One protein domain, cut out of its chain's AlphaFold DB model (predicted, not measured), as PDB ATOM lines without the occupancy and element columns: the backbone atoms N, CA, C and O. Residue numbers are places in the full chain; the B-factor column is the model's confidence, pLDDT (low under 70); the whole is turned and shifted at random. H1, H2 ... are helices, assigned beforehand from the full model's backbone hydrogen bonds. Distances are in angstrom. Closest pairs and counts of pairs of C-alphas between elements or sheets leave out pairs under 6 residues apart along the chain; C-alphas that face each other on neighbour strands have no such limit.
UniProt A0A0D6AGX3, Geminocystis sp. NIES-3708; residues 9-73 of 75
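Overview. This is residues 9 to 73 of the 75 residues of a protein of Geminocystis sp. NIES-3708 (UniProt A0A0D6AGX3). The long helix H3 is crossed by H2, which packs on it, while the short helix H1 is set near the last residues of H3, after a stretch with no named element, residues 9 to 21. A second loop, residues 43 to 55, leads from H2 to H3. The printed part has 65 residues, under half of them in three named helices, in the order H1, H2, H3, with no named strand. It is all helix and compact, with a radius of gyration of the C-alphas of 11.1 A and spans of 28 by 23 by 20 A.

Arrangement. H1, residues 22 to 27, only just touches residues 67 to 71 of H3, residues 56 to 71, with 3 pairs of C-alphas within 8 A. The closest C-alphas, of Leu 22 and Ala 70, are 4.8 A apart, and the helices are about perpendicular at 78 degrees. H2, residues 33 to 42, touches H3, the closest C-alphas being those of Thr 37 and Ala 63 at 5.3 A; they run opposite ways at a steep tilt of 53 degrees. H1 and H2 are apart. In H1, H2 and H3 every O i to N i+4 pair is within hydrogen-bond range.

Along the chain. H1 begins at C-alpha 22 (10.843, -45.856, 22.686) and is 8.5 A long. H2 is 14.2 A long. H3, 22.5 A long, ends at C-alpha 71 (11.271, -50.705, 19.088).

Size, cuts and confidence. The C-alphas farthest apart, of Asp 52 and Asn 73, are 29.6 A apart. The H1 to H2 link is tight, the H2 to H3 link long. The printed part has no cut, and no printed residue is under 70 in pLDDT.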
ATOM      1  N   ASN A   9      22.708 -43.126  17.154       93.62
ATOM      2  CA  ASN A   9      22.199 -44.300  17.885       93.62
ATOM      3  C   ASN A   9      20.969 -43.982  18.757       93.62
ATOM      4  O   ASN A   9      20.901 -44.327  19.939       93.62
ATOM      5  N   GLY A  10      20.042 -43.193  18.208       94.19
ATOM      6  CA  GLY A  10      18.817 -42.792  18.894       94.19
ATOM      7  C   GLY A  10      19.009 -41.798  20.033       94.19
ATOM      8  O   GLY A  10      18.054 -41.509  20.751       94.19
ATOM      9  N   SER A  11      20.215 -41.263  20.229       95.75
ATOM     10  CA  SER A  11      20.498 -40.213  21.208       95.75
ATOM     11  C   SER A  11      19.932 -38.857  20.764       95.75
ATOM     12  O   SER A  11      19.239 -38.732  19.756       95.75
ATOM     13  N   ASN A  12      20.191 -37.814  21.545       96.25
ATOM     14  CA  ASN A  12      20.033 -36.433  21.108       96.25
ATOM     15  C   ASN A  12      21.128 -35.585  21.758       96.25
ATOM     16  O   ASN A  12      21.096 -35.347  22.970       96.25
ATOM     17  N   ILE A  13      22.095 -35.142  20.954       94.62
ATOM     18  CA  ILE A  13      23.253 -34.380  21.445       94.62
ATOM     19  C   ILE A  13      22.875 -32.957  21.878       94.62
ATOM     20  O   ILE A  13      23.520 -32.402  22.762       94.62
ATOM     21  N   ILE A  14      21.809 -32.388  21.303       93.12
ATOM     22  CA  ILE A  14      21.335 -31.029  21.600       93.12
ATOM     23  C   ILE A  14      20.463 -31.034  22.861       93.12
ATOM     24  O   ILE A  14      20.574 -30.162  23.720       93.12
ATOM     25  N   ARG A  15      19.576 -32.028  22.996       92.25
ATOM     26  CA  ARG A  15      18.662 -32.186  24.137       92.25
ATOM     27  C   ARG A  15      18.606 -33.641  24.589       92.25
ATOM     28  O   ARG A  15      17.707 -34.375  24.190       92.25
ATOM     29  N   ARG A  16      19.491 -34.038  25.511       91.25
ATOM     30  CA  ARG A  16      19.613 -35.431  26.008       91.25
ATOM     31  C   ARG A  16      18.286 -36.077  26.443       91.25
ATOM     32  O   ARG A  16      18.070 -37.266  26.213       91.25
ATOM     33  N   GLY A  17      17.373 -35.294  27.028       93.06
ATOM     34  CA  GLY A  17      16.042 -35.750  27.460       93.06
ATOM     35  C   GLY A  17      14.984 -35.882  26.352       93.06
ATOM     36  O   GLY A  17      13.850 -36.249  26.648       93.06
ATOM     37  N   LYS A  18      15.313 -35.555  25.097       95.62
ATOM     38  CA  LYS A  18      14.439 -35.651  23.912       95.62
ATOM     39  C   LYS A  18      15.105 -36.521  22.842       95.62
ATOM     40  O   LYS A  18      15.326 -36.093  21.714       95.62
ATOM     41  N   ASN A  19      15.505 -37.715  23.258       96.12
ATOM     42  CA  ASN A  19      16.094 -38.744  22.408       96.12
ATOM     43  C   ASN A  19      15.010 -39.593  21.714       96.12
ATOM     44  O   ASN A  19      13.824 -39.435  21.996       96.12
ATOM     45  N   LEU A  20      15.433 -40.482  20.818       97.25
ATOM     46  CA  LEU A  20      14.560 -41.314  19.985       97.25
ATOM     47  C   LEU A  20      14.344 -42.724  20.563       97.25
ATOM     48  O   LEU A  20      13.963 -43.642  19.845       97.25
ATOM     49  N   ARG A  21      14.610 -42.935  21.858       96.44
ATOM     50  CA  ARG A  21      14.320 -44.218  22.518       96.44
ATOM     51  C   ARG A  21      12.816 -44.360  22.741       96.44
ATOM     52  O   ARG A  21      12.174 -43.384  23.133       96.44
ATOM     53  N   LEU A  22      12.283 -45.576  22.607       95.69
ATOM     54  CA  LEU A  22      10.843 -45.856  22.686       95.69
ATOM     55  C   LEU A  22      10.173 -45.256  23.931       95.69
ATOM     56  O   LEU A  22       9.197 -44.522  23.816       95.69
ATOM     57  N   LYS A  23      10.766 -45.447  25.116       95.94
ATOM     58  CA  LYS A  23      10.258 -44.872  26.376       95.94
ATOM     59  C   LYS A  23      10.136 -43.342  26.336       95.94
ATOM     60  O   LYS A  23       9.213 -42.771  26.915       95.94
ATOM     61  N   THR A  24      11.081 -42.662  25.685       96.94
ATOM     62  CA  THR A  24      11.042 -41.203  25.521       96.94
ATOM     63  C   THR A  24       9.971 -40.809  24.514       96.94
ATOM     64  O   THR A  24       9.241 -39.855  24.774       96.94
ATOM     65  N   LEU A  25       9.854 -41.529  23.400       96.75
ATOM     66  CA  LEU A  25       8.828 -41.284  22.390       96.75
ATOM     67  C   LEU A  25       7.423 -41.424  22.994       96.75
ATOM     68  O   LEU A  25       6.674 -40.451  22.975       96.75
ATOM     69  N   GLN A  26       7.131 -42.540  23.668       96.31
ATOM     70  CA  GLN A  26       5.868 -42.791  24.384       96.31
ATOM     71  C   GLN A  26       5.549 -41.701  25.405       96.31
ATOM     72  O   GLN A  26       4.483 -41.093  25.374       96.31
ATOM     73  N   LYS A  27       6.514 -41.357  26.270       96.94
ATOM     74  CA  LYS A  27       6.331 -40.305  27.284       96.94
ATOM     75  C   LYS A  27       5.949 -38.947  26.679       96.94
ATOM     76  O   LYS A  27       5.377 -38.108  27.370       96.94
ATOM     77  N   ASN A  28       6.331 -38.693  25.431       95.31
ATOM     78  CA  ASN A  28       6.105 -37.419  24.758       95.31
ATOM     79  C   ASN A  28       5.040 -37.490  23.649       95.31
ATOM     80  O   ASN A  28       4.872 -36.487  22.959       95.31
ATOM     81  N   GLY A  29       4.342 -38.622  23.489       95.50
ATOM     82  CA  GLY A  29       3.299 -38.810  22.472       95.50
ATOM     83  C   GLY A  29       3.823 -38.938  21.037       95.50
ATOM     84  O   GLY A  29       3.169 -38.485  20.105       95.50
ATOM     85  N   TYR A  30       5.027 -39.489  20.862       96.00
ATOM     86  CA  TYR A  30       5.658 -39.754  19.559       96.00
ATOM     87  C   TYR A  30       5.840 -41.254  19.288       96.00
ATOM     88  O   TYR A  30       6.749 -41.658  18.571       96.00
ATOM     89  N   ASP A  31       5.009 -42.093  19.893       91.88
ATOM     90  CA  ASP A  31       4.994 -43.553  19.768       91.88
ATOM     91  C   ASP A  31       4.161 -44.056  18.582       91.88
ATOM     92  O   ASP A  31       3.623 -45.158  18.608       91.88
ATOM     93  N   SER A  32       4.080 -43.260  17.520       96.56
ATOM     94  CA  SER A  32       3.470 -43.656  16.255       96.56
ATOM     95  C   SER A  32       4.231 -43.057  15.080       96.56
ATOM     96  O   SER A  32       4.834 -41.981  15.181       96.56
ATOM     97  N   VAL A  33       4.167 -43.744  13.937       97.00
ATOM     98  CA  VAL A  33       4.757 -43.272  12.676       97.00
ATOM     99  C   VAL A  33       4.179 -41.911  12.285       97.00
ATOM    100  O   VAL A  33       4.936 -41.034  11.879       97.00
ATOM    101  N   ASP A  34       2.883 -41.680  12.492       97.31
ATOM    102  CA  ASP A  34       2.236 -40.404  12.166       97.31
ATOM    103  C   ASP A  34       2.752 -39.254  13.036       97.31
ATOM    104  O   ASP A  34       3.035 -38.160  12.539       97.31
ATOM    105  N   ALA A  35       2.937 -39.481  14.338       97.62
ATOM    106  CA  ALA A  35       3.485 -38.460  15.228       97.62
ATOM    107  C   ALA A  35       4.944 -38.120  14.874       97.62
ATOM    108  O   ALA A  35       5.334 -36.947  14.900       97.62
ATOM    109  N   ILE A  36       5.744 -39.126  14.502       97.38
ATOM    110  CA  ILE A  36       7.135 -38.939  14.063       97.38
ATOM    111  C   ILE A  36       7.185 -38.231  12.697       97.38
ATOM    112  O   ILE A  36       7.957 -37.292  12.511       97.38
ATOM    113  N   THR A  37       6.318 -38.613  11.761       98.00
ATOM    114  CA  THR A  37       6.165 -37.962  10.449       98.00
ATOM    115  C   THR A  37       5.868 -36.476  10.629       98.00
ATOM    116  O   THR A  37       6.555 -35.625  10.062       98.00
ATOM    117  N   ASN A  38       4.915 -36.147  11.504       97.56
ATOM    118  CA  ASN A  38       4.522 -34.767  11.773       97.56
ATOM    119  C   ASN A  38       5.662 -33.909  12.339       97.56
ATOM    120  O   ASN A  38       5.807 -32.752  11.931       97.56
ATOM    121  N   ILE A  39       6.476 -34.438  13.265       96.75
ATOM    122  CA  ILE A  39       7.600 -33.673  13.834       96.75
ATOM    123  C   ILE A  39       8.767 -33.542  12.852       96.75
ATOM    124  O   ILE A  39       9.430 -32.508  12.851       96.75
ATOM    125  N   ILE A  40       9.008 -34.531  11.986       96.19
ATOM    126  CA  ILE A  40      10.017 -34.412  10.925       96.19
ATOM    127  C   ILE A  40       9.574 -33.360   9.902       96.19
ATOM    128  O   ILE A  40      10.355 -32.476   9.548       96.19
ATOM    129  N   ALA A  41       8.311 -33.400   9.473       96.75
ATOM    130  CA  ALA A  41       7.777 -32.462   8.492       96.75
ATOM    131  C   ALA A  41       7.824 -31.013   8.996       96.75
ATOM    132  O   ALA A  41       8.328 -30.136   8.295       96.75
ATOM    133  N   ASN A  42       7.347 -30.768  10.220       96.62
ATOM    134  CA  ASN A  42       7.146 -29.414  10.744       96.62
ATOM    135  C   ASN A  42       8.285 -28.900  11.633       96.62
ATOM    136  O   ASN A  42       8.350 -27.702  11.911       96.62
ATOM    137  N   GLY A  43       9.184 -29.775  12.082       94.50
ATOM    138  CA  GLY A  43      10.184 -29.432  13.085       94.50
ATOM    139  C   GLY A  43       9.561 -29.122  14.450       94.50
ATOM    140  O   GLY A  43       8.342 -29.127  14.644       94.50
ATOM    141  N   LYS A  44      10.416 -28.865  15.443       94.69
ATOM    142  CA  LYS A  44      10.002 -28.420  16.780       94.69
ATOM    143  C   LYS A  44      11.171 -27.813  17.549       94.69
ATOM    144  O   LYS A  44      12.142 -28.505  17.865       94.69
ATOM    145  N   ASN A  45      11.028 -26.561  17.986       91.88
ATOM    146  CA  ASN A  45      12.089 -25.814  18.676       91.88
ATOM    147  C   ASN A  45      13.398 -25.850  17.858       91.88
ATOM    148  O   ASN A  45      13.415 -25.431  16.710       91.88
ATOM    149  N   ASN A  46      14.469 -26.410  18.426       90.69
ATOM    150  CA  ASN A  46      15.790 -26.505  17.797       90.69
ATOM    151  C   ASN A  46      15.879 -27.574  16.690       90.69
ATOM    152  O   ASN A  46      16.920 -27.690  16.053       90.69
ATOM    153  N   MET A  47      14.841 -28.394  16.498       93.81
ATOM    154  CA  MET A  47      14.771 -29.343  15.388       93.81
ATOM    155  C   MET A  47      14.110 -28.656  14.193       93.81
ATOM    156  O   MET A  47      12.936 -28.297  14.273       93.81
ATOM    157  N   SER A  48      14.853 -28.480  13.101       94.06
ATOM    158  CA  SER A  48      14.352 -27.869  11.867       94.06
ATOM    159  C   SER A  48      13.239 -28.694  11.213       94.06
ATOM    160  O   SER A  48      13.188 -29.913  11.365       94.06
ATOM    161  N   ALA A  49      12.381 -28.021  10.447       95.44
ATOM    162  CA  ALA A  49      11.426 -28.656   9.546       95.44
ATOM    163  C   ALA A  49      12.140 -29.274   8.332       95.44
ATOM    164  O   ALA A  49      13.111 -28.704   7.824       95.44
ATOM    165  N   PHE A  50      11.644 -30.418   7.850       95.50
ATOM    166  CA  PHE A  50      12.193 -31.108   6.679       95.50
ATOM    167  C   PHE A  50      11.237 -31.186   5.486       95.50
ATOM    168  O   PHE A  50      11.668 -31.638   4.432       95.50
ATOM    169  N   LYS A  51       9.996 -30.695   5.594       93.88
ATOM    170  CA  LYS A  51       9.028 -30.694   4.477       93.88
ATOM    171  C   LYS A  51       9.498 -29.953   3.216       93.88
ATOM    172  O   LYS A  51       9.086 -30.301   2.123       93.88
ATOM    173  N   ASP A  52      10.390 -28.973   3.364       93.19
ATOM    174  CA  ASP A  52      10.954 -28.219   2.232       93.19
ATOM    175  C   ASP A  52      12.225 -28.882   1.659       93.19
ATOM    176  O   ASP A  52      12.846 -28.365   0.733       93.19
ATOM    177  N   ARG A  53      12.671 -29.996   2.258       93.94
ATOM    178  CA  ARG A  53      13.928 -30.693   1.925       93.94
ATOM    179  C   ARG A  53      13.734 -32.159   1.554       93.94
ATOM    180  O   ARG A  53      14.612 -32.719   0.911       93.94
ATOM    181  N   LEU A  54      12.650 -32.773   2.017       94.81
ATOM    182  CA  LEU A  54      12.291 -34.169   1.808       94.81
ATOM    183  C   LEU A  54      10.853 -34.235   1.302       94.81
ATOM    184  O   LEU A  54       9.994 -33.476   1.747       94.81
ATOM    185  N   THR A  55      10.597 -35.182   0.413       96.25
ATOM    186  CA  THR A  55       9.247 -35.540  -0.025       96.25
ATOM    187  C   THR A  55       8.455 -36.197   1.109       96.25
ATOM    188  O   THR A  55       9.028 -36.757   2.047       96.25
ATOM    189  N   GLU A  56       7.123 -36.194   1.019       94.88
ATOM    190  CA  GLU A  56       6.261 -36.866   2.006       94.88
ATOM    191  C   GLU A  56       6.605 -38.354   2.162       94.88
ATOM    192  O   GLU A  56       6.642 -38.872   3.280       94.88
ATOM    193  N   ASN A  57       6.932 -39.027   1.054       96.12
ATOM    194  CA  ASN A  57       7.340 -40.427   1.074       96.12
ATOM    195  C   ASN A  57       8.671 -40.630   1.818       96.12
ATOM    196  O   ASN A  57       8.774 -41.532   2.643       96.12
ATOM    197  N   GLU A  58       9.675 -39.781   1.586       96.38
ATOM    198  CA  GLU A  58      10.950 -39.850   2.318       96.38
ATOM    199  C   GLU A  58      10.760 -39.574   3.814       96.38
ATOM    200  O   GLU A  58      11.356 -40.253   4.649       96.38
ATOM    201  N   ILE A  59       9.906 -38.611   4.174       96.81
ATOM    202  CA  ILE A  59       9.578 -38.326   5.577       96.81
ATOM    203  C   ILE A  59       8.933 -39.552   6.228       96.81
ATOM    204  O   ILE A  59       9.338 -39.935   7.327       96.81
ATOM    205  N   ASN A  60       7.970 -40.182   5.552       96.94
ATOM    206  CA  ASN A  60       7.298 -41.378   6.055       96.94
ATOM    207  C   ASN A  60       8.289 -42.543   6.225       96.94
ATOM    208  O   ASN A  60       8.344 -43.158   7.287       96.94
ATOM    209  N   GLN A  61       9.157 -42.782   5.237       97.25
ATOM    210  CA  GLN A  61      10.199 -43.812   5.317       97.25
ATOM    211  C   GLN A  61      11.160 -43.581   6.491       97.25
ATOM    212  O   GLN A  61      11.475 -44.515   7.231       97.25
ATOM    213  N   VAL A  62      11.598 -42.338   6.717       95.88
ATOM    214  CA  VAL A  62      12.441 -41.999   7.874       95.88
ATOM    215  C   VAL A  62      11.673 -42.191   9.183       95.88
ATOM    216  O   VAL A  62      12.244 -42.695  10.149       95.88
ATOM    217  N   ALA A  63      10.392 -41.823   9.234       97.31
ATOM    218  CA  ALA A  63       9.564 -42.007  10.420       97.31
ATOM    219  C   ALA A  63       9.383 -43.490  10.776       97.31
ATOM    220  O   ALA A  63       9.561 -43.860  11.938       97.31
ATOM    221  N   GLN A  64       9.110 -44.341   9.782       97.56
ATOM    222  CA  GLN A  64       9.041 -45.794   9.949       97.56
ATOM    223  C   GLN A  64      10.370 -46.361  10.448       97.56
ATOM    224  O   GLN A  64      10.388 -47.110  11.422       97.56
ATOM    225  N   TYR A  65      11.484 -45.951   9.835       96.38
ATOM    226  CA  TYR A  65      12.816 -46.364  10.265       96.38
ATOM    227  C   TYR A  65      13.084 -45.984  11.727       96.38
ATOM    228  O   TYR A  65      13.481 -46.830  12.521       96.38
ATOM    229  N   VAL A  66      12.828 -44.731  12.117       96.31
ATOM    230  CA  VAL A  66      13.019 -44.265  13.501       96.31
ATOM    231  C   VAL A  66      12.154 -45.059  14.478       96.31
ATOM    232  O   VAL A  66      12.637 -45.417  15.551       96.31
ATOM    233  N   PHE A  67      10.900 -45.337  14.117       96.81
ATOM    234  CA  PHE A  67       9.989 -46.106  14.957       96.81
ATOM    235  C   PHE A  67      10.493 -47.542  15.162       96.81
ATOM    236  O   PHE A  67      10.684 -47.959  16.301       96.81
ATOM    237  N   GLN A  68      10.837 -48.246  14.080       96.94
ATOM    238  CA  GLN A  68      11.388 -49.605  14.137       96.94
ATOM    239  C   GLN A  68      12.697 -49.669  14.933       96.94
ATOM    240  O   GLN A  68      12.902 -50.568  15.745       96.94
ATOM    241  N   GLN A  69      13.595 -48.701  14.738       96.75
ATOM    242  CA  GLN A  69      14.832 -48.617  15.515       96.75
ATOM    243  C   GLN A  69      14.546 -48.377  17.000       96.75
ATOM    244  O   GLN A  69      15.198 -48.970  17.853       96.75
ATOM    245  N   ALA A  70      13.552 -47.552  17.333       96.50
ATOM    246  CA  ALA A  70      13.149 -47.341  18.716       96.50
ATOM    247  C   ALA A  70      12.599 -48.623  19.362       96.50
ATOM    248  O   ALA A  70      12.967 -48.904  20.505       96.50
ATOM    249  N   GLU A  71      11.778 -49.396  18.643       96.06
ATOM    250  CA  GLU A  71      11.271 -50.705  19.088       96.06
ATOM    251  C   GLU A  71      12.405 -51.715  19.311       96.06
ATOM    252  O   GLU A  71      12.418 -52.419  20.321       96.06
ATOM    253  N   ASN A  72      13.419 -51.697  18.445       96.19
ATOM    254  CA  ASN A  72      14.617 -52.536  18.549       96.19
ATOM    255  C   ASN A  72      15.705 -51.957  19.472       96.19
ATOM    256  O   ASN A  72      16.848 -52.403  19.445       96.19
ATOM    257  N   ASN A  73      15.387 -50.956  20.299       94.00
ATOM    258  CA  ASN A  73      16.333 -50.305  21.216       94.00
ATOM    259  C   ASN A  73      17.599 -49.723  20.554       94.00
ATOM    260  O   ASN A  73      18.597 -49.499  21.244       94.00
TER     261      ASN A  73